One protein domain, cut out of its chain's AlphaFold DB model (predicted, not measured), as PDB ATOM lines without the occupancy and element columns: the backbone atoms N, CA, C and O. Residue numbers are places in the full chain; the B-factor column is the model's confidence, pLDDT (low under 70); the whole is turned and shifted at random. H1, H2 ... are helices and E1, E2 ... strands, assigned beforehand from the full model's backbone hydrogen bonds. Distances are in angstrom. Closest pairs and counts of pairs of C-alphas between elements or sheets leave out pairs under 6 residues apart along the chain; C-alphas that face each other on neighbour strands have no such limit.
ATOM      1  N   GLU A 378     227.141 232.356 165.906       91.56
ATOM      2  CA  GLU A 378     225.738 232.499 166.270       91.56
ATOM      3  C   GLU A 378     225.286 233.930 165.933       91.56
ATOM      4  O   GLU A 378     226.049 234.876 166.151       91.56
ATOM      5  N   PRO A 379     224.039 234.142 165.474       94.75
ATOM      6  CA  PRO A 379     223.569 235.461 165.052       94.75
ATOM      7  C   PRO A 379     223.811 236.581 166.074       94.75
ATOM      8  O   PRO A 379     224.098 237.711 165.699       94.75
ATOM      9  N   LYS A 380     223.723 236.273 167.373       96.12
ATOM     10  CA  LYS A 380     223.947 237.229 168.473       96.12
ATOM     11  C   LYS A 380     225.398 237.720 168.596       96.12
ATOM     12  O   LYS A 380     225.626 238.743 169.233       96.12
ATOM     13  N   ASP A 381     226.351 236.966 168.053       95.69
ATOM     14  CA  ASP A 381     227.787 237.228 168.164       95.69
ATOM     15  C   ASP A 381     228.322 237.960 166.917       95.69
ATOM     16  O   ASP A 381     229.447 238.460 166.922       95.69
ATOM     17  N   ILE A 382     227.510 238.079 165.860       95.56
ATOM     18  CA  ILE A 382     227.833 238.859 164.662       95.56
ATOM     19  C   ILE A 382     227.793 240.350 165.006       95.56
ATOM     20  O   ILE A 382     226.788 240.864 165.482       95.56
ATOM     21  N   GLN A 383     228.888 241.057 164.728       95.69
ATOM     22  CA  GLN A 383     229.007 242.501 164.933       95.69
ATOM     23  C   GLN A 383     228.938 243.251 163.603       95.69
ATOM     24  O   GLN A 383     229.284 242.709 162.551       95.69
ATOM     25  N   ALA A 384     228.530 244.521 163.655       97.25
ATOM     26  CA  ALA A 384     228.534 245.390 162.486       97.25
ATOM     27  C   ALA A 384     229.972 245.618 161.992       97.25
ATOM     28  O   ALA A 384     230.834 246.088 162.736       97.25
ATOM     29  N   HIS A 385     230.231 245.323 160.721       96.81
ATOM     30  CA  HIS A 385     231.514 245.599 160.092       96.81
ATOM     31  C   HIS A 385     231.613 247.096 159.742       96.81
ATOM     32  O   HIS A 385     230.663 247.623 159.163       96.81
ATOM     33  N   PRO A 386     232.727 247.810 160.003       95.62
ATOM     34  CA  PRO A 386     232.819 249.261 159.783       95.62
ATOM     35  C   PRO A 386     232.416 249.741 158.380       95.62
ATOM     36  O   PRO A 386     231.783 250.787 158.251       95.62
ATOM     37  N   ALA A 387     232.708 248.951 157.341       96.38
ATOM     38  CA  ALA A 387     232.384 249.307 155.955       96.38
ATOM     39  C   ALA A 387     230.879 249.448 155.686       96.38
ATOM     40  O   ALA A 387     230.508 250.170 154.761       96.38
ATOM     41  N   HIS A 388     230.012 248.833 156.507       96.00
ATOM     42  CA  HIS A 388     228.562 248.954 156.345       96.00
ATOM     43  C   HIS A 388     228.103 250.412 156.393       96.00
ATOM     44  O   HIS A 388     227.152 250.762 155.708       96.00
ATOM     45  N   ALA A 389     228.775 251.262 157.180       95.44
ATOM     46  CA  ALA A 389     228.366 252.646 157.384       95.44
ATOM     47  C   ALA A 389     228.440 253.472 156.093       95.44
ATOM     48  O   ALA A 389     227.634 254.380 155.901       95.44
ATOM     49  N   ASP A 390     229.385 253.137 155.214       95.62
ATOM     50  CA  ASP A 390     229.581 253.793 153.926       95.62
ATOM     51  C   ASP A 390     228.798 253.090 152.802       95.62
ATOM     52  O   ASP A 390     228.116 253.756 152.025       95.62
ATOM     53  N   PHE A 391     228.829 251.753 152.734       96.56
ATOM     54  CA  PHE A 391     227.941 250.969 151.867       96.56
ATOM     55  C   PHE A 391     227.737 249.549 152.428       96.56
ATOM     56  O   PHE A 391     228.725 248.892 152.764       96.56
ATOM     57  N   PRO A 392     226.499 249.025 152.514       95.50
ATOM     58  CA  PRO A 392     225.249 249.543 151.932       95.50
ATOM     59  C   PRO A 392     224.623 250.747 152.663       95.50
ATOM     60  O   PRO A 392     223.630 251.292 152.193       95.50
ATOM     61  N   GLY A 393     225.201 251.175 153.782       94.56
ATOM     62  CA  GLY A 393     224.775 252.310 154.597       94.56
ATOM     63  C   GLY A 393     224.327 251.876 155.995       94.56
ATOM     64  O   GLY A 393     223.964 250.723 156.227       94.56
ATOM     65  N   ALA A 394     224.343 252.812 156.945       94.31
ATOM     66  CA  ALA A 394     223.862 252.579 158.305       94.31
ATOM     67  C   ALA A 394     222.374 252.921 158.451       94.31
ATOM     68  O   ALA A 394     221.902 253.949 157.961       94.31
ATOM     69  N   VAL A 395     221.645 252.083 159.191       96.00
ATOM     70  CA  VAL A 395     220.296 252.410 159.670       96.00
ATOM     71  C   VAL A 395     220.372 253.638 160.579       96.00
ATOM     72  O   VAL A 395     221.284 253.753 161.404       96.00
ATOM     73  N   LYS A 396     219.410 254.560 160.466       93.06
ATOM     74  CA  LYS A 396     219.371 255.730 161.350       93.06
ATOM     75  C   LYS A 396     219.264 255.297 162.818       93.06
ATOM     76  O   LYS A 396     218.408 254.478 163.141       93.06
ATOM     77  N   PRO A 397     220.024 255.901 163.749       91.06
ATOM     78  CA  PRO A 397     219.972 255.516 165.163       91.06
ATOM     79  C   PRO A 397     218.571 255.598 165.790       91.06
ATOM     80  O   PRO A 397     218.234 254.790 166.652       91.06
ATOM     81  N   THR A 398     217.744 256.542 165.329       91.38
ATOM     82  CA  THR A 398     216.365 256.770 165.795       91.38
ATOM     83  C   THR A 398     215.333 255.821 165.187       91.38
ATOM     84  O   THR A 398     214.162 255.900 165.551       91.38
ATOM     85  N   ALA A 399     215.738 254.950 164.259       93.19
ATOM     86  CA  ALA A 399     214.839 254.030 163.585       93.19
ATOM     87  C   ALA A 399     214.199 253.048 164.573       93.19
ATOM     88  O   ALA A 399     214.878 252.401 165.383       93.19
ATOM     89  N   VAL A 400     212.879 252.907 164.481       93.06
ATOM     90  CA  VAL A 400     212.122 251.973 165.316       93.06
ATOM     91  C   VAL A 400     212.314 250.555 164.789       93.06
ATOM     92  O   VAL A 400     212.022 250.268 163.628       93.06
ATOM     93  N   ARG A 401     212.769 249.651 165.662       96.62
ATOM     94  CA  ARG A 401     212.802 248.214 165.372       96.62
ATOM     95  C   ARG A 401     211.404 247.659 165.579       96.62
ATOM     96  O   ARG A 401     210.818 247.829 166.649       96.62
ATOM     97  N   VAL A 402     210.856 247.003 164.564       95.62
ATOM     98  CA  VAL A 402     209.507 246.448 164.664       95.62
ATOM     99  C   VAL A 402     209.498 245.271 165.635       95.62
ATOM    100  O   VAL A 402     210.330 244.365 165.551       95.62
ATOM    101  N   ALA A 403     208.528 245.257 166.550       96.38
ATOM    102  CA  ALA A 403     208.291 244.093 167.401       96.38
ATOM    103  C   ALA A 403     207.795 242.894 166.576       96.38
ATOM    104  O   ALA A 403     208.087 241.748 166.906       96.38
ATOM    105  N   SER A 404     207.042 243.176 165.508       96.00
ATOM    106  CA  SER A 404     206.544 242.209 164.535       96.00
ATOM    107  C   SER A 404     206.045 242.938 163.290       96.00
ATOM    108  O   SER A 404     205.294 243.906 163.403       96.00
ATOM    109  N   PHE A 405     206.398 242.435 162.112       95.88
ATOM    110  CA  PHE A 405     205.831 242.824 160.822       95.88
ATOM    111  C   PHE A 405     205.423 241.566 160.060       95.88
ATOM    112  O   PHE A 405     206.226 240.648 159.947       95.88
ATOM    113  N   ASN A 406     204.192 241.524 159.548       95.31
ATOM    114  CA  ASN A 406     203.645 240.364 158.847       95.31
ATOM    115  C   ASN A 406     203.363 240.698 157.385       95.31
ATOM    116  O   ASN A 406     202.752 241.724 157.088       95.31
ATOM    117  N   ARG A 407     203.735 239.789 156.485       89.56
ATOM    118  CA  ARG A 407     203.450 239.872 155.055       89.56
ATOM    119  C   ARG A 407     203.105 238.498 154.501       89.56
ATOM    120  O   ARG A 407     203.854 237.545 154.685       89.56
ATOM    121  N   THR A 408     202.012 238.395 153.760       89.88
ATOM    122  CA  THR A 408     201.702 237.175 153.004       89.88
ATOM    123  C   THR A 408     202.543 237.134 151.732       89.88
ATOM    124  O   THR A 408     202.534 238.085 150.951       89.88
ATOM    125  N   ILE A 409     203.269 236.037 151.516       83.44
ATOM    126  CA  ILE A 409     204.045 235.802 150.295       83.44
ATOM    127  C   ILE A 409     203.386 234.695 149.455       83.44
ATOM    128  O   ILE A 409     203.012 233.654 150.007       83.44
ATOM    129  N   PRO A 410     203.224 234.897 148.135       76.38
ATOM    130  CA  PRO A 410     202.779 233.841 147.237       76.38
ATOM    131  C   PRO A 410     203.919 232.849 146.990       76.38
ATOM    132  O   PRO A 410     205.067 233.246 146.783       76.38
ATOM    133  N   LEU A 411     203.590 231.560 147.015       71.31
ATOM    134  CA  LEU A 411     204.514 230.445 146.804       71.31
ATOM    135  C   LEU A 411     204.280 229.787 145.434       71.31
ATOM    136  O   LEU A 411     205.229 229.489 144.721       71.31
ATOM    137  N   ASP A 412     203.023 229.676 145.002       59.47
ATOM    138  CA  ASP A 412     202.601 229.028 143.748       59.47
ATOM    139  C   ASP A 412     202.943 229.799 142.457       59.47
ATOM    140  O   ASP A 412     202.821 229.254 141.360       59.47
ATOM    141  N   GLN A 413     203.364 231.060 142.569       50.03
ATOM    142  CA  GLN A 413     203.461 231.989 141.436       50.03
ATOM    143  C   GLN A 413     204.880 232.426 141.072       50.03
ATOM    144  O   GLN A 413     205.041 233.232 140.168       50.03
ATOM    145  N   ARG A 414     205.930 231.953 141.751       49.81
ATOM    146  CA  ARG A 414     207.289 232.473 141.509       49.81
ATOM    147  C   ARG A 414     208.270 231.364 141.205       49.81
ATOM    148  O   ARG A 414     209.132 231.018 142.012       49.81
ATOM    149  N   HIS A 415     208.158 230.836 139.995       46.03
ATOM    150  CA  HIS A 415     209.262 230.105 139.403       46.03
ATOM    151  C   HIS A 415     210.281 231.172 139.004       46.03
ATOM    152  O   HIS A 415     210.100 231.867 138.012       46.03
ATOM    153  N   ALA A 416     211.323 231.381 139.810       41.34
ATOM    154  CA  ALA A 416     212.504 232.024 139.257       41.34
ATOM    155  C   ALA A 416     212.970 231.139 138.097       41.34
ATOM    156  O   ALA A 416     212.941 229.912 138.222       41.34
ATOM    157  N   LEU A 417     213.363 231.741 136.975       38.06
ATOM    158  CA  LEU A 417     214.148 231.037 135.968       38.06
ATOM    159  C   LEU A 417     215.329 230.406 136.720       38.06
ATOM    160  O   LEU A 417     216.191 231.133 137.220       38.06
ATOM    161  N   GLU A 418     215.309 229.085 136.921       35.72
ATOM    162  CA  GLU A 418     216.410 228.391 137.579       35.72
ATOM    163  C   GLU A 418     217.616 228.522 136.649       35.72
ATOM    164  O   GLU A 418     217.693 227.906 135.587       35.72
ATOM    165  N   TYR A 419     218.566 229.361 137.050       36.84
ATOM    166  CA  TYR A 419     219.959 229.140 136.713       36.84
ATOM    167  C   TYR A 419     220.375 227.966 137.592       36.84
ATOM    168  O   TYR A 419     220.535 228.132 138.803       36.84
ATOM    169  N   SER A 420     220.435 226.758 137.027       30.52
ATOM    170  CA  SER A 420     220.895 225.592 137.781       30.52
ATOM    171  C   SER A 420     222.262 225.901 138.406       30.52
ATOM    172  O   SER A 420     223.245 226.103 137.699       30.52
ATOM    173  N   LYS A 421     222.314 225.930 139.744       30.19
ATOM    174  CA  LYS A 421     223.546 226.008 140.551       30.19
ATOM    175  C   LYS A 421     224.408 224.739 140.436       30.19
ATOM    176  O   LYS A 421     225.467 224.683 141.055       30.19
ATOM    177  N   GLU A 422     223.975 223.704 139.704       29.42
ATOM    178  CA  GLU A 422     224.666 222.403 139.682       29.42
ATOM    179  C   GLU A 422     226.072 222.458 139.081       29.42
ATOM    180  O   GLU A 422     226.864 221.543 139.301       29.42
ATOM    181  N   LYS A 423     226.434 223.536 138.387       27.62
ATOM    182  CA  LYS A 423     227.822 223.822 138.031       27.62
ATOM    183  C   LYS A 423     228.058 225.297 138.319       27.62
ATOM    184  O   LYS A 423     227.222 226.114 137.942       27.62
ATOM    185  N   GLY A 424     229.128 225.614 139.046       26.09
ATOM    186  CA  GLY A 424     229.455 226.980 139.461       26.09
ATOM    187  C   GLY A 424     229.358 227.990 138.316       26.09
ATOM    188  O   GLY A 424     229.410 227.612 137.146       26.09
ATOM    189  N   PHE A 425     229.203 229.273 138.659       29.73
ATOM    190  CA  PHE A 425     229.302 230.350 137.676       29.73
ATOM    191  C   PHE A 425     230.564 230.123 136.828       29.73
ATOM    192  O   PHE A 425     231.660 230.110 137.387       29.73
ATOM    193  N   PRO A 426     230.434 229.890 135.517       26.84
ATOM    194  CA  PRO A 426     231.592 229.707 134.668       26.84
ATOM    195  C   PRO A 426     232.287 231.056 134.531       26.84
ATOM    196  O   PRO A 426     231.656 232.037 134.125       26.84
ATOM    197  N   GLU A 427     233.578 231.089 134.851       34.25
ATOM    198  CA  GLU A 427     234.428 232.278 134.724       34.25
ATOM    199  C   GLU A 427     234.517 232.780 133.263       34.25
ATOM    200  O   GLU A 427     234.818 233.950 133.045       34.25
ATOM    201  N   ASP A 428     234.079 231.986 132.272       29.19
ATOM    202  CA  ASP A 428     234.356 232.243 130.848       29.19
ATOM    203  C   ASP A 428     233.128 232.213 129.917       29.19
ATOM    204  O   ASP A 428     233.241 231.912 128.730       29.19
ATOM    205  N   GLY A 429     231.913 232.467 130.414       34.47
ATOM    206  CA  GLY A 429     230.716 232.435 129.551       34.47
ATOM    207  C   GLY A 429     230.366 231.044 128.985       34.47
ATOM    208  O   GLY A 429     229.517 230.942 128.101       34.47
ATOM    209  N   ALA A 430     230.964 229.970 129.513       26.64
ATOM    210  CA  ALA A 430     230.728 228.587 129.099       26.64
ATOM    211  C   ALA A 430     229.622 227.913 129.936       26.64
ATOM    212  O   ALA A 430     229.785 227.689 131.121       26.64
ATOM    213  N   GLU A 431     228.493 227.586 129.312       33.84
ATOM    214  CA  GLU A 431     227.214 227.166 129.911       33.84
ATOM    215  C   GLU A 431     227.218 226.145 131.073       33.84
ATOM    216  O   GLU A 431     228.005 225.194 131.117       33.84
ATOM    217  N   PRO A 432     226.175 226.238 131.927       33.31
ATOM    218  CA  PRO A 432     225.093 225.250 131.848       33.31
ATOM    219  C   PRO A 432     223.726 225.889 132.142       33.31
ATOM    220  O   PRO A 432     223.281 225.973 133.286       33.31
ATOM    221  N   TYR A 433     223.015 226.330 131.107       37.81
ATOM    222  CA  TYR A 433     221.721 226.996 131.274       37.81
ATOM    223  C   TYR A 433     220.569 226.020 131.036       37.81
ATOM    224  O   TYR A 433     219.891 226.066 130.011       37.81
ATOM    225  N   LYS A 434     220.309 225.132 132.002       33.88
ATOM    226  CA  LYS A 434     219.025 224.420 132.025       33.88
ATOM    227  C   LYS A 434     217.938 225.369 132.521       33.88
ATOM    228  O   LYS A 434     217.660 225.432 133.708       33.88
ATOM    229  N   LEU A 435     217.291 226.065 131.585       36.53
ATOM    230  CA  LEU A 435     215.987 226.706 131.779       36.53
ATOM    231  C   LEU A 435     214.899 225.625 131.884       36.53
ATOM    232  O   LEU A 435     214.052 225.470 131.006       36.53
ATOM    233  N   GLY A 436     214.965 224.833 132.950       33.75
ATOM    234  CA  GLY A 436     213.931 223.893 133.342       33.75
ATOM    235  C   GLY A 436     213.224 224.436 134.570       33.75
ATOM    236  O   GLY A 436     213.866 224.826 135.535       33.75
ATOM    237  N   ILE A 437     211.894 224.438 134.560       35.59
ATOM    238  CA  ILE A 437     211.156 224.337 135.817       35.59
ATOM    239  C   ILE A 437     211.544 222.959 136.350       35.59
ATOM    240  O   ILE A 437     211.005 221.979 135.843       35.59
ATOM    241  N   VAL A 438     212.513 222.840 137.264       33.78
ATOM    242  CA  VAL A 438     212.717 221.565 137.954       33.78
ATOM    243  C   VAL A 438     211.631 221.501 139.021       33.78
ATOM    244  O   VAL A 438     211.715 222.224 140.018       33.78
ATOM    245  N   PRO A 439     210.572 220.688 138.845       35.53
ATOM    246  CA  PRO A 439     209.572 220.516 139.875       35.53
ATOM    247  C   PRO A 439     210.222 219.616 140.922       35.53
ATOM    248  O   PRO A 439     210.108 218.395 140.882       35.53
ATOM    249  N   HIS A 440     210.960 220.210 141.853       42.72
ATOM    250  CA  HIS A 440     211.191 219.536 143.116       42.72
ATOM    251  C   HIS A 440     209.829 219.528 143.808       42.72
ATOM    252  O   HIS A 440     209.348 220.590 144.193       42.72
ATOM    253  N   SER A 441     209.192 218.358 143.921       51.34
ATOM    254  CA  SER A 441     207.828 218.193 144.457       51.34
ATOM    255  C   SER A 441     207.601 218.866 145.815       51.34
ATOM    256  O   SER A 441     206.465 219.168 146.172       51.34
ATOM    257  N   ASP A 442     208.688 219.134 146.542       53.62
ATOM    258  CA  ASP A 442     208.670 219.654 147.902       53.62
ATOM    259  C   ASP A 442     209.142 221.123 147.990       53.62
ATOM    260  O   ASP A 442     208.956 221.755 149.031       53.62
ATOM    261  N   ARG A 443     209.729 221.707 146.926       61.88
ATOM    262  CA  ARG A 443     210.113 223.135 146.895       61.88
ATOM    263  C   ARG A 443     208.893 223.979 146.537       61.88
ATOM    264  O   ARG A 443     208.447 223.989 145.395       61.88
ATOM    265  N   ALA A 444     208.372 224.703 147.519       54.28
ATOM    266  CA  ALA A 444     207.207 225.562 147.370       54.28
ATOM    267  C   ALA A 444     207.543 226.934 146.761       54.28
ATOM    268  O   ALA A 444     206.685 227.501 146.105       54.28
ATOM    269  N   CYS A 445     208.753 227.478 146.947       62.59
ATOM    270  CA  CYS A 445     209.182 228.716 146.278       62.59
ATOM    271  C   CYS A 445     210.708 228.785 146.138       62.59
ATOM    272  O   CYS A 445     211.420 228.650 147.129       62.59
ATOM    273  N   ILE A 446     211.205 229.025 144.923       64.06
ATOM    274  CA  ILE A 446     212.649 229.124 144.626       64.06
ATOM    275  C   ILE A 446     213.099 230.596 144.560       64.06
ATOM    276  O   ILE A 446     214.235 230.937 144.879       64.06
ATOM    277  N   ALA A 447     212.199 231.506 144.182       73.19
ATOM    278  CA  ALA A 447     212.504 232.928 144.071       73.19
ATOM    279  C   ALA A 447     212.727 233.594 145.443       73.19
ATOM    280  O   ALA A 447     212.098 233.230 146.432       73.19
ATOM    281  N   TRP A 448     213.556 234.642 145.496       85.00
ATOM    282  CA  TRP A 448     213.665 235.489 146.687       85.00
ATOM    283  C   TRP A 448     212.402 236.343 146.875       85.00
ATOM    284  O   TRP A 448     212.093 237.241 146.083       85.00
ATOM    285  N   CYS A 449     211.667 236.104 147.943       86.38
ATOM    286  CA  CYS A 449     210.519 236.897 148.344       86.38
ATOM    287  C   CYS A 449     210.979 238.008 149.289       86.38
ATOM    288  O   CYS A 449     211.492 237.718 150.368       86.38
ATOM    289  N   SER A 450     210.802 239.270 148.879       89.69
ATOM    290  CA  SER A 450     211.120 240.415 149.741       89.69
ATOM    291  C   SER A 450     210.190 240.452 150.951       89.69
ATOM    292  O   SER A 450     208.972 240.307 150.823       89.69
ATOM    293  N   SER A 451     210.782 240.690 152.118       92.06
ATOM    294  CA  SER A 451     210.057 241.023 153.341       92.06
ATOM    295  C   SER A 451     209.670 242.500 153.432       92.06
ATOM    296  O   SER A 451     208.863 242.844 154.290       92.06
ATOM    297  N   THR A 452     210.248 243.370 152.593       90.62
ATOM    298  CA  THR A 452     210.191 244.844 152.692       90.62
ATOM    299  C   THR A 452     210.721 245.420 154.005       90.62
ATOM    300  O   THR A 452     210.361 246.517 154.422       90.62
ATOM    301  N   MET A 453     211.598 244.664 154.661       95.50
ATOM    302  CA  MET A 453     212.246 245.030 155.913       95.50
ATOM    303  C   MET A 453     213.765 245.013 155.740       95.50
ATOM    304  O   MET A 453     214.307 244.247 154.941       95.50
ATOM    305  N   TYR A 454     214.456 245.841 156.516       97.56
ATOM    306  CA  TYR A 454     215.909 245.946 156.531       97.56
ATOM    307  C   TYR A 454     216.463 245.440 157.866       97.56
ATOM    308  O   TYR A 454     216.045 245.904 158.928       97.56
ATOM    309  N   ALA A 455     217.412 244.508 157.825       98.19
ATOM    310  CA  ALA A 455     218.169 244.085 158.998       98.19
ATOM    311  C   ALA A 455     219.280 245.105 159.287       98.19
ATOM    312  O   ALA A 455     220.134 245.305 158.416       98.19
ATOM    313  N   PRO A 456     219.314 245.750 160.468       98.06
ATOM    314  CA  PRO A 456     220.451 246.578 160.852       98.06
ATOM    315  C   PRO A 456     221.734 245.739 160.937       98.06
ATOM    316  O   PRO A 456     221.701 244.557 161.288       98.06
ATOM    317  N   ALA A 457     222.874 246.341 160.602       98.12
ATOM    318  CA  ALA A 457     224.165 245.664 160.651       98.12
ATOM    319  C   ALA A 457     224.485 245.186 162.079       98.12
ATOM    320  O   ALA A 457     224.389 245.957 163.031       98.12
ATOM    321  N   GLY A 458     224.853 243.911 162.224       97.44
ATOM    322  CA  GLY A 458     225.178 243.276 163.506       97.44
ATOM    323  C   GLY A 458     223.996 243.048 164.459       97.44
ATOM    324  O   GLY A 458     224.188 242.482 165.529       97.44
ATOM    325  N   GLU A 459     222.775 243.461 164.112       97.88
ATOM    326  CA  GLU A 459     221.596 243.220 164.949       97.88
ATOM    327  C   GLU A 459     220.897 241.913 164.543       97.88
ATOM    328  O   GLU A 459     220.803 241.565 163.363       97.88
ATOM    329  N   VAL A 460     220.378 241.182 165.535       98.31
ATOM    330  CA  VAL A 460     219.620 239.947 165.299       98.31
ATOM    331  C   VAL A 460     218.203 240.282 164.854       98.31
ATOM    332  O   VAL A 460     217.452 240.935 165.579       98.31
ATOM    333  N   VAL A 461     217.807 239.729 163.711       98.50
ATOM    334  CA  VAL A 461     216.418 239.681 163.256       98.50
ATOM    335  C   VAL A 461     215.860 238.271 163.399       98.50
ATOM    336  O   VAL A 461     216.572 237.278 163.234       98.50
ATOM    337  N   GLU A 462     214.571 238.172 163.711       98.50
ATOM    338  CA  GLU A 462     213.847 236.900 163.714       98.50
ATOM    339  C   GLU A 462     212.944 236.827 162.482       98.50
ATOM    340  O   GLU A 462     212.202 237.768 162.206       98.50
ATOM    341  N   ILE A 463     213.022 235.716 161.751       98.38
ATOM    342  CA  ILE A 463     212.281 235.445 160.518       98.38
ATOM    343  C   ILE A 463     211.452 234.185 160.749       98.38
ATOM    344  O   ILE A 463     212.006 233.140 161.089       98.38
ATOM    345  N   ILE A 464     210.133 234.266 160.583       98.06
ATOM    346  CA  ILE A 464     209.212 233.151 160.833       98.06
ATOM    347  C   ILE A 464     208.283 232.991 159.629       98.06
ATOM    348  O   ILE A 464     207.639 233.941 159.196       98.06
ATOM    349  N   LEU A 465     208.183 231.773 159.107       96.12
ATOM    350  CA  LEU A 465     207.187 231.375 158.120       96.12
ATOM    351  C   LEU A 465     206.072 230.619 158.849       96.12
ATOM    352  O   LEU A 465     206.273 229.497 159.315       96.12
ATOM    353  N   HIS A 466     204.891 231.232 158.971       95.25
ATOM    354  CA  HIS A 466     203.742 230.694 159.714       95.25
ATOM    355  C   HIS A 466     203.065 229.539 158.975       95.25
ATOM    356  O   HIS A 466     201.991 229.676 158.391       95.25
ATOM    357  N   SER A 467     203.734 228.391 158.978       89.88
ATOM    358  CA  SER A 467     203.241 227.118 158.468       89.88
ATOM    359  C   SER A 467     204.103 225.989 159.032       89.88
ATOM    360  O   SER A 467     205.328 226.011 158.912       89.88
ATOM    361  N   ASP A 468     203.476 224.990 159.644       86.62
ATOM    362  CA  ASP A 468     204.126 223.757 160.112       86.62
ATOM    363  C   ASP A 468     204.554 222.840 158.953       86.62
ATOM    364  O   ASP A 468     205.361 221.926 159.122       86.62
ATOM    365  N   LYS A 469     204.035 223.110 157.751       88.38
ATOM    366  CA  LYS A 469     204.406 222.408 156.524       88.38
ATOM    367  C   LYS A 469     205.777 222.822 156.010       88.38
ATOM    368  O   LYS A 469     206.367 222.036 155.273       88.38
ATOM    369  N   VAL A 470     206.264 224.018 156.355       90.94
ATOM    370  CA  VAL A 470     207.588 224.506 155.942       90.94
ATOM    371  C   VAL A 470     208.664 223.758 156.726       90.94
ATOM    372  O   VAL A 470     208.714 223.830 157.950       90.94
ATOM    373  N   THR A 471     209.535 223.042 156.020       91.44
ATOM    374  CA  THR A 471     210.620 222.248 156.618       91.44
ATOM    375  C   THR A 471     211.978 222.929 156.515       91.44
ATOM    376  O   THR A 471     212.861 222.646 157.321       91.44
ATOM    377  N   SER A 472     212.159 223.812 155.531       92.50
ATOM    378  CA  SER A 472     213.363 224.631 155.401       92.50
ATOM    379  C   SER A 472     213.127 225.860 154.534       92.50
ATOM    380  O   SER A 472     212.229 225.867 153.693       92.50
ATOM    381  N   PHE A 473     213.965 226.878 154.706       92.88
ATOM    382  CA  PHE A 473     214.068 228.026 153.804       92.88
ATOM    383  C   PHE A 473     215.470 228.639 153.880       92.88
ATOM    384  O   PHE A 473     216.207 228.407 154.841       92.88
ATOM    385  N   THR A 474     215.825 229.448 152.887       92.50
ATOM    386  CA  THR A 474     217.036 230.274 152.882       92.50
ATOM    387  C   THR A 474     216.679 231.707 153.255       92.50
ATOM    388  O   THR A 474     215.830 232.321 152.613       92.50
ATOM    389  N   ALA A 475     217.318 232.246 154.291       95.12
ATOM    390  CA  ALA A 475     217.279 233.668 154.605       95.12
ATOM    391  C   ALA A 475     218.395 234.392 153.850       95.12
ATOM    392  O   ALA A 475     219.531 233.911 153.794       95.12
ATOM    393  N   ILE A 476     218.067 235.559 153.306       95.00
ATOM    394  CA  ILE A 476     218.995 236.409 152.567       95.00
ATOM    395  C   ILE A 476     218.956 237.799 153.188       95.00
ATOM    396  O   ILE A 476     217.872 238.356 153.368       95.00
ATOM    397  N   ILE A 477     220.118 238.357 153.519       97.25
ATOM    398  CA  ILE A 477     220.244 239.733 154.008       97.25
ATOM    399  C   ILE A 477     221.194 240.475 153.075       97.25
ATOM    400  O   ILE A 477     222.391 240.197 153.065       97.25
ATOM    401  N   GLY A 478     220.645 241.413 152.306       95.94
ATOM    402  CA  GLY A 478     221.336 242.130 151.237       95.94
ATOM    403  C   GLY A 478     220.785 241.741 149.858       95.94
ATOM    404  O   GLY A 478     220.714 240.554 149.548       95.94
ATOM    405  N   PRO A 479     220.391 242.710 149.008       93.94
ATOM    406  CA  PRO A 479     219.839 242.413 147.684       93.94
ATOM    407  C   PRO A 479     220.902 241.995 146.652       93.94
ATOM    408  O   PRO A 479     220.554 241.500 145.587       93.94
ATOM    409  N   HIS A 480     222.187 242.202 146.940       92.69
ATOM    410  CA  HIS A 480     223.303 242.009 146.011       92.69
ATOM    411  C   HIS A 480     223.698 240.528 145.878       92.69
ATOM    412  O   HIS A 480     223.420 239.720 146.766       92.69
ATOM    413  N   ASN A 481     224.418 240.172 144.819       84.88
ATOM    414  CA  ASN A 481     225.048 238.853 144.659       84.88
ATOM    415  C   ASN A 481     226.497 238.918 144.141       84.88
ATOM    416  O   ASN A 481     227.139 237.877 144.024       84.88
ATOM    417  N   ASP A 482     227.011 240.119 143.871       89.94
ATOM    418  CA  ASP A 482     228.347 240.324 143.323       89.94
ATOM    419  C   ASP A 482     229.450 240.176 144.372       89.94
ATOM    420  O   ASP A 482     229.436 240.830 145.422       89.94
ATOM    421  N   ASP A 483     230.454 239.373 144.022       92.69
ATOM    422  CA  ASP A 483     231.713 239.218 144.741       92.69
ATOM    423  C   ASP A 483     232.833 239.921 143.970       92.69
ATOM    424  O   ASP A 483     233.240 239.476 142.902       92.69
ATOM    425  N   LEU A 484     233.346 241.032 144.499       93.88
ATOM    426  CA  LEU A 484     234.296 241.880 143.766       93.88
ATOM    427  C   LEU A 484     235.742 241.370 143.779       93.88
ATOM    428  O   LEU A 484     236.601 241.964 143.124       93.88
ATOM    429  N   ARG A 485     236.052 240.316 144.546       90.88
ATOM    430  CA  ARG A 485     237.443 239.949 144.857       90.88
ATOM    431  C   ARG A 485     238.270 239.647 143.625       90.88
ATOM    432  O   ARG A 485     239.399 240.117 143.532       90.88
ATOM    433  N   ASP A 486     237.712 238.892 142.691       86.25
ATOM    434  CA  ASP A 486     238.431 238.415 141.510       86.25
ATOM    435  C   ASP A 486     238.163 239.253 140.250       86.25
ATOM    436  O   ASP A 486     238.757 238.996 139.209       86.25
ATOM    437  N   TYR A 487     237.365 240.321 140.369       88.62
ATOM    438  CA  TYR A 487     236.951 241.158 139.236       88.62
ATOM    439  C   TYR A 487     237.400 242.623 139.323       88.62
ATOM    440  O   TYR A 487     237.300 243.357 138.339       88.62
ATOM    441  N   LYS A 488     237.878 243.075 140.489       90.00
ATOM    442  CA  LYS A 488     238.268 244.472 140.719       90.00
ATOM    443  C   LYS A 488     239.646 244.582 141.350       90.00
ATOM    444  O   LYS A 488     239.908 243.995 142.396       90.00
ATOM    445  N   ASP A 489     240.473 245.442 140.760       90.38
ATOM    446  CA  ASP A 489     241.786 245.805 141.304       90.38
ATOM    447  C   ASP A 489     241.689 246.769 142.489       90.38
ATOM    448  O   ASP A 489     242.597 246.836 143.314       90.38
ATOM    449  N   ASN A 490     240.604 247.539 142.577       94.06
ATOM    450  CA  ASN A 490     240.356 248.495 143.651       94.06
ATOM    451  C   ASN A 490     238.917 248.339 144.127       94.06
ATOM    452  O   ASN A 490     237.981 248.569 143.366       94.06
ATOM    453  N   TRP A 491     238.745 247.962 145.387       96.81
ATOM    454  CA  TRP A 491     237.438 247.805 146.003       96.81
ATOM    455  C   TRP A 491     236.976 249.137 146.566       96.81
ATOM    456  O   TRP A 491     237.633 249.710 147.437       96.81
ATOM    457  N   THR A 492     235.838 249.622 146.083       96.81
ATOM    458  CA  THR A 492     235.199 250.831 146.618       96.81
ATOM    459  C   THR A 492     234.215 250.507 147.735       96.81
ATOM    460  O   THR A 492     233.953 251.368 148.558       96.81
ATOM    461  N   ARG A 493     233.695 249.276 147.822       96.94
ATOM    462  CA  ARG A 493     232.923 248.710 148.947       96.94
ATOM    463  C   ARG A 493     233.508 247.372 149.371       96.94
ATOM    464  O   ARG A 493     234.341 246.818 148.658       96.94
ATOM    465  N   TYR A 494     233.075 246.846 150.518       97.56
ATOM    466  CA  TYR A 494     233.544 245.534 150.948       97.56
ATOM    467  C   TYR A 494     233.159 244.485 149.881       97.56
ATOM    468  O   TYR A 494     232.049 244.568 149.341       97.56
ATOM    469  N   PRO A 495     234.046 243.538 149.508       96.38
ATOM    470  CA  PRO A 495     233.822 242.733 148.305       96.38
ATOM    471  C   PRO A 495     232.583 241.839 148.345       96.38
ATOM    472  O   PRO A 495     231.965 241.638 147.303       96.38
ATOM    473  N   LYS A 496     232.193 241.365 149.535       94.12
ATOM    474  CA  LYS A 496     231.000 240.540 149.776       94.12
ATOM    475  C   LYS A 496     230.127 241.155 150.862       94.12
ATOM    476  O   LYS A 496     230.586 241.314 151.986       94.12
ATOM    477  N   ILE A 497     228.875 241.469 150.549       95.31
ATOM    478  CA  ILE A 497     227.977 242.170 151.489       95.31
ATOM    479  C   ILE A 497     226.621 241.495 151.695       95.31
ATOM    480  O   ILE A 497     225.864 241.926 152.559       95.31
ATOM    481  N   SER A 498     226.314 240.437 150.939       92.62
ATOM    482  CA  SER A 498     225.038 239.725 151.043       92.62
ATOM    483  C   SER A 498     225.199 238.381 151.735       92.62
ATOM    484  O   SER A 498     225.993 237.543 151.313       92.62
ATOM    485  N   TYR A 499     224.426 238.180 152.795       90.56
ATOM    486  CA  TYR A 499     224.408 236.974 153.614       90.56
ATOM    487  C   TYR A 499     223.354 235.991 153.097       90.56
ATOM    488  O   TYR A 499     222.226 236.397 152.832       90.56
ATOM    489  N   PHE A 500     223.709 234.706 153.003       90.44
ATOM    490  CA  PHE A 500     222.829 233.620 152.560       90.44
ATOM    491  C   PHE A 500     222.954 232.445 153.521       90.44
ATOM    492  O   PHE A 500     224.034 231.867 153.628       90.44
ATOM    493  N   GLN A 501     221.863 232.058 154.180       88.31
ATOM    494  CA  GLN A 501     221.872 230.913 155.091       88.31
ATOM    495  C   GLN A 501     220.580 230.118 154.996       88.31
ATOM    496  O   GLN A 501     219.487 230.665 155.143       88.31
ATOM    497  N   THR A 502     220.714 228.808 154.804       89.94
ATOM    498  CA  THR A 502     219.596 227.867 154.845       89.94
ATOM    499  C   THR A 502     219.377 227.365 156.267       89.94
ATOM    500  O   THR A 502     220.324 227.001 156.967       89.94
ATOM    501  N   TYR A 503     218.112 227.326 156.678       92.62
ATOM    502  CA  TYR A 503     217.663 226.846 157.978       92.62
ATOM    503  C   TYR A 503     216.741 225.647 157.778       92.62
ATOM    504  O   TYR A 503     215.764 225.727 157.035       92.62
ATOM    505  N   SER A 504     217.011 224.539 158.471       93.88
ATOM    506  CA  SER A 504     216.142 223.351 158.512       93.88
ATOM    507  C   SER A 504     215.005 223.524 159.530       93.88
ATOM    508  O   SER A 504     214.834 222.727 160.450       93.88
ATOM    509  N   SER A 505     214.285 224.637 159.416       94.25
ATOM    510  CA  SER A 505     213.168 225.028 160.275       94.25
ATOM    511  C   SER A 505     212.275 226.025 159.530       94.25
ATOM    512  O   SER A 505     212.677 226.574 158.507       94.25
ATOM    513  N   ASN A 506     211.081 226.306 160.053       95.00
ATOM    514  CA  ASN A 506     210.233 227.413 159.603       95.00
ATOM    515  C   ASN A 506     210.539 228.740 160.326       95.00
ATOM    516  O   ASN A 506     209.861 229.740 160.098       95.00
ATOM    517  N   ARG A 507     211.550 228.759 161.200       97.12
ATOM    518  CA  ARG A 507     212.009 229.936 161.940       97.12
ATOM    519  C   ARG A 507     213.527 230.052 161.877       97.12
ATOM    520  O   ARG A 507     214.229 229.052 161.999       97.12
ATOM    521  N   ALA A 508     214.019 231.280 161.779       96.75
ATOM    522  CA  ALA A 508     215.435 231.604 161.845       96.75
ATOM    523  C   ALA A 508     215.682 232.840 162.715       96.75
ATOM    524  O   ALA A 508     214.887 233.780 162.723       96.75
ATOM    525  N   LYS A 509     216.821 232.849 163.408       97.81
ATOM    526  CA  LYS A 509     217.472 234.079 163.862       97.81
ATOM    527  C   LYS A 509     218.649 234.314 162.932       97.81
ATOM    528  O   LYS A 509     219.403 233.379 162.697       97.81
ATOM    529  N   ALA A 510     218.790 235.524 162.416       97.00
ATOM    530  CA  ALA A 510     219.849 235.870 161.479       97.00
ATOM    531  C   ALA A 510     220.428 237.243 161.826       97.00
ATOM    532  O   ALA A 510     219.729 238.094 162.373       97.00
ATOM    533  N   ALA A 511     221.698 237.451 161.503       97.06
ATOM    534  CA  ALA A 511     222.365 238.742 161.578       97.06
ATOM    535  C   ALA A 511     223.384 238.826 160.436       97.06
ATOM    536  O   ALA A 511     223.910 237.806 159.991       97.06
ATOM    537  N   SER A 512     223.647 240.036 159.948       97.12
ATOM    538  CA  SER A 512     224.627 240.295 158.889       97.12
ATOM    539  C   SER A 512     225.587 241.387 159.351       97.12
ATOM    540  O   SER A 512     225.108 242.421 159.824       97.12
ATOM    541  N   PRO A 513     226.913 241.237 159.164       97.06
ATOM    542  CA  PRO A 513     227.871 242.300 159.463       97.06
ATOM    543  C   PRO A 513     227.603 243.596 158.689       97.06
ATOM    544  O   PRO A 513     227.996 244.668 159.140       97.06
ATOM    545  N   PHE A 514     226.933 243.511 157.538       97.69
ATOM    546  CA  PHE A 514     226.653 244.658 156.671       97.69
ATOM    547  C   PHE A 514     225.204 245.143 156.746       97.69
ATOM    548  O   PHE A 514     224.894 246.207 156.218       97.69
ATOM    549  N   GLY A 515     224.321 244.382 157.398       97.62
ATOM    550  CA  GLY A 515     222.881 244.598 157.291       97.62
ATOM    551  C   GLY A 515     222.380 244.387 155.860       97.62
ATOM    552  O   GLY A 515     223.100 243.877 154.999       97.62
ATOM    553  N   GLY A 516     221.125 244.739 155.598       97.69
ATOM    554  CA  GLY A 516     220.558 244.653 154.253       97.69
ATOM    555  C   GLY A 516     219.057 244.394 154.223       97.69
ATOM    556  O   GLY A 516     218.443 244.058 155.234       97.69
ATOM    557  N   LEU A 517     218.470 244.516 153.030       97.44
ATOM    558  CA  LEU A 517     217.098 244.080 152.765       97.44
ATOM    559  C   LEU A 517     216.963 242.575 153.032       97.44
ATOM    560  O   LEU A 517     217.827 241.799 152.621       97.44
ATOM    561  N   ILE A 518     215.895 242.175 153.723       97.31
ATOM    562  CA  ILE A 518     215.651 240.783 154.110       97.31
ATOM    563  C   ILE A 518     214.769 240.104 153.056       97.31
ATOM    564  O   ILE A 518     213.658 240.567 152.774       97.31
ATOM    565  N   TYR A 519     215.221 238.961 152.544       93.75
ATOM    566  CA  TYR A 519     214.448 238.076 151.675       93.75
ATOM    567  C   TYR A 519     214.411 236.647 152.224       93.75
ATOM    568  O   TYR A 519     215.271 236.235 153.005       93.75
ATOM    569  N   VAL A 520     213.428 235.877 151.763       92.69
ATOM    570  CA  VAL A 520     213.370 234.418 151.940       92.69
ATOM    571  C   VAL A 520     213.302 233.723 150.581       92.69
ATOM    572  O   VAL A 520     212.597 234.193 149.693       92.69
ATOM    573  N   SER A 521     214.024 232.622 150.397       88.31
ATOM    574  CA  SER A 521     214.013 231.805 149.171       88.31
ATOM    575  C   SER A 521     214.083 230.316 149.498       88.31
ATOM    576  O   SER A 521     214.133 229.942 150.671       88.31
ATOM    577  N   ASP A 522     214.082 229.468 148.465       83.69
ATOM    578  CA  ASP A 522     214.248 228.008 148.570       83.69
ATOM    579  C   ASP A 522     213.367 227.377 149.663       83.69
ATOM    580  O   ASP A 522     213.795 226.517 150.436       83.69
ATOM    581  N   ILE A 523     212.121 227.849 149.753       85.50
ATOM    582  CA  ILE A 523     211.159 227.409 150.757       85.50
ATOM    583  C   ILE A 523     210.726 225.995 150.386       85.50
ATOM    584  O   ILE A 523     210.097 225.784 149.350       85.50
ATOM    585  N   VAL A 524     211.032 225.031 151.248       86.81
ATOM    586  CA  VAL A 524     210.575 223.644 151.140       86.81
ATOM    587  C   VAL A 524     209.371 223.478 152.053       86.81
ATOM    588  O   VAL A 524     209.464 223.743 153.254       86.81
ATOM    589  N   ALA A 525     208.234 223.060 151.494       84.81
ATOM    590  CA  ALA A 525     207.013 222.865 152.261       84.81
ATOM    591  C   ALA A 525     206.194 221.662 151.780       84.81
ATOM    592  O   ALA A 525     205.929 221.490 150.592       84.81
ATOM    593  N   LYS A 526     205.718 220.856 152.733       84.69
ATOM    594  CA  LYS A 526     204.863 219.695 152.458       84.69
ATOM    595  C   LYS A 526     203.497 220.126 151.920       84.69
ATOM    596  O   LYS A 526     202.870 221.037 152.454       84.69
ATOM    597  N   GLY A 527     202.989 219.420 150.910       75.44
ATOM    598  CA  GLY A 527     201.642 219.645 150.371       75.44
ATOM    599  C   GLY A 527     201.465 220.963 149.609       75.44
ATOM    600  O   GLY A 527     200.329 221.408 149.474       75.44
ATOM    601  N   SER A 528     202.568 221.575 149.160       72.44
ATOM    602  CA  SER A 528     202.608 222.686 148.194       72.44
ATOM    603  C   SER A 528     201.607 223.820 148.491       72.44
ATOM    604  O   SER A 528     200.715 224.081 147.680       72.44
ATOM    605  N   PRO A 529     201.696 224.488 149.661       77.12
ATOM    606  CA  PRO A 529     200.823 225.617 149.973       77.12
ATOM    607  C   PRO A 529     200.993 226.741 148.942       77.12
ATOM    608  O   PRO A 529     202.112 227.029 148.530       77.12
ATOM    609  N   SER A 530     199.896 227.403 148.562       79.12
ATOM    610  CA  SER A 530     199.931 228.519 147.604       79.12
ATOM    611  C   SER A 530     200.468 229.818 148.202       79.12
ATOM    612  O   SER A 530     200.986 230.661 147.480       79.12
ATOM    613  N   THR A 531     200.378 229.992 149.521       86.69
ATOM    614  CA  THR A 531     200.880 231.171 150.238       86.69
ATOM    615  C   THR A 531     201.440 230.782 151.604       86.69
ATOM    616  O   THR A 531     201.115 229.723 152.146       86.69
ATOM    617  N   VAL A 532     202.265 231.653 152.183       90.75
ATOM    618  CA  VAL A 532     202.664 231.588 153.596       90.75
ATOM    619  C   VAL A 532     202.762 232.998 154.171       90.75
ATOM    620  O   VAL A 532     203.090 233.943 153.457       90.75
ATOM    621  N   THR A 533     202.456 233.159 155.458       95.25
ATOM    622  CA  THR A 533     202.677 234.435 156.153       95.25
ATOM    623  C   THR A 533     204.105 234.475 156.684       95.25
ATOM    624  O   THR A 533     204.494 233.634 157.490       95.25
ATOM    625  N   LEU A 534     204.873 235.451 156.216       95.81
ATOM    626  CA  LEU A 534     206.199 235.803 156.698       95.81
ATOM    627  C   LEU A 534     206.069 236.836 157.824       95.81
ATOM    628  O   LEU A 534     205.511 237.909 157.607       95.81
ATOM    629  N   GLU A 535     206.610 236.530 158.997       98.12
ATOM    630  CA  GLU A 535     206.776 237.451 160.122       98.12
ATOM    631  C   GLU A 535     208.258 237.811 160.282       98.12
ATOM    632  O   GLU A 535     209.121 236.929 160.276       98.12
ATOM    633  N   VAL A 536     208.552 239.100 160.452       98.25
ATOM    634  CA  VAL A 536     209.900 239.619 160.725       98.25
ATOM    635  C   VAL A 536     209.894 240.460 162.001       98.25
ATOM    636  O   VAL A 536     209.023 241.314 162.183       98.25
ATOM    637  N   LYS A 537     210.882 240.253 162.880       98.56
ATOM    638  CA  LYS A 537     211.075 241.013 164.132       98.56
ATOM    639  C   LYS A 537     212.480 241.583 164.236       98.56
ATOM    640  O   LYS A 537     213.424 240.986 163.727       98.56
ATOM    641  N   GLY A 538     212.614 242.713 164.929       97.75
ATOM    642  CA  GLY A 538     213.901 243.381 165.161       97.75
ATOM    643  C   GLY A 538     214.433 244.160 163.955       97.75
ATOM    644  O   GLY A 538     215.470 244.803 164.051       97.75
ATOM    645  N   ALA A 539     213.724 244.133 162.825       97.56
ATOM    646  CA  ALA A 539     214.099 244.836 161.606       97.56
ATOM    647  C   ALA A 539     213.542 246.270 161.565       97.56
ATOM    648  O   ALA A 539     212.669 246.640 162.353       97.56
ATOM    649  N   VAL A 540     214.015 247.063 160.606       96.12
ATOM    650  CA  VAL A 540     213.544 248.428 160.335       96.12
ATOM    651  C   VAL A 540     212.753 248.455 159.032       96.12
ATOM    652  O   VAL A 540     213.129 247.806 158.055       96.12
ATOM    653  N   ALA A 541     211.633 249.175 159.024       91.44
ATOM    654  CA  ALA A 541     210.811 249.328 157.828       91.44
ATOM    655  C   ALA A 541     211.560 250.131 156.755       91.44
ATOM    656  O   ALA A 541     212.184 251.150 157.053       91.44
ATOM    657  N   THR A 542     211.476 249.685 155.505       90.19
ATOM    658  CA  THR A 542     212.036 250.409 154.361       90.19
ATOM    659  C   THR A 542     210.968 251.293 153.728       90.19
ATOM    660  O   THR A 542     209.766 251.070 153.900       90.19
TER     661      THR A 542
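Overview. This is residues 378 to 542 of the 869 residues of the protein "TRPM8 channel-associated factor 2" of Folsomia candida (UniProt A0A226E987). There is little regular structure here: two twisted sheets, E2 E3 E5 E6 E8 and E1 E9 E4 E7, face each other as a sandwich, and two long loops, within residues 411 to 442 and 478 to 498, reach away from it. The printed part has 165 residues, 59 in named elements, mostly strand, with H1 before E1 to E9; it is compact, radius of gyration of the C-alphas 16.8 A, spanning 45 by 43 by 25 A.

Arrangement. Start at E8, residues 516 to 525, in the branched, antiparallel sheet. On one side of it find E2, 443 to 445 (N 444 to O 523, 2.7 A), and E3, 449 to 455 (N 449 to O 520, 2.8 A). On the other side is E5, 470 to 477 (N 474 to O 521, 2.8 A), which forms a hairpin with E6, 499 to 503 (N 475 to O 501, 2.8 A). The second sheet, antiparallel, runs E1, 405 to 410, E9, 531 to 537, E4, 461 to 465, E7, 507 to 510; look at N 407 and O 534, 2.8 A, N 464 and O 535, 2.9 A, and N 463 and O 508, 2.9 A. H1, 386 to 389, is on neither sheet and too short for an O i to N i+4 pair.

Along the chain. Find C-alpha 386, where H1 begins, at (232.819, 249.261, 159.783). E8 runs 25.7 A from C-alpha 516; E9 ends at C-alpha 537, (211.075, 241.013, 164.132).

Size, cuts and confidence. The C-alphas farthest apart, of Asp 489 and Gly 527, are 48.8 A apart. The printed part has no cut; links H1 to E1, E1 to E2 and E5 to E6 are long. Confidence is low at residues 412 to 446.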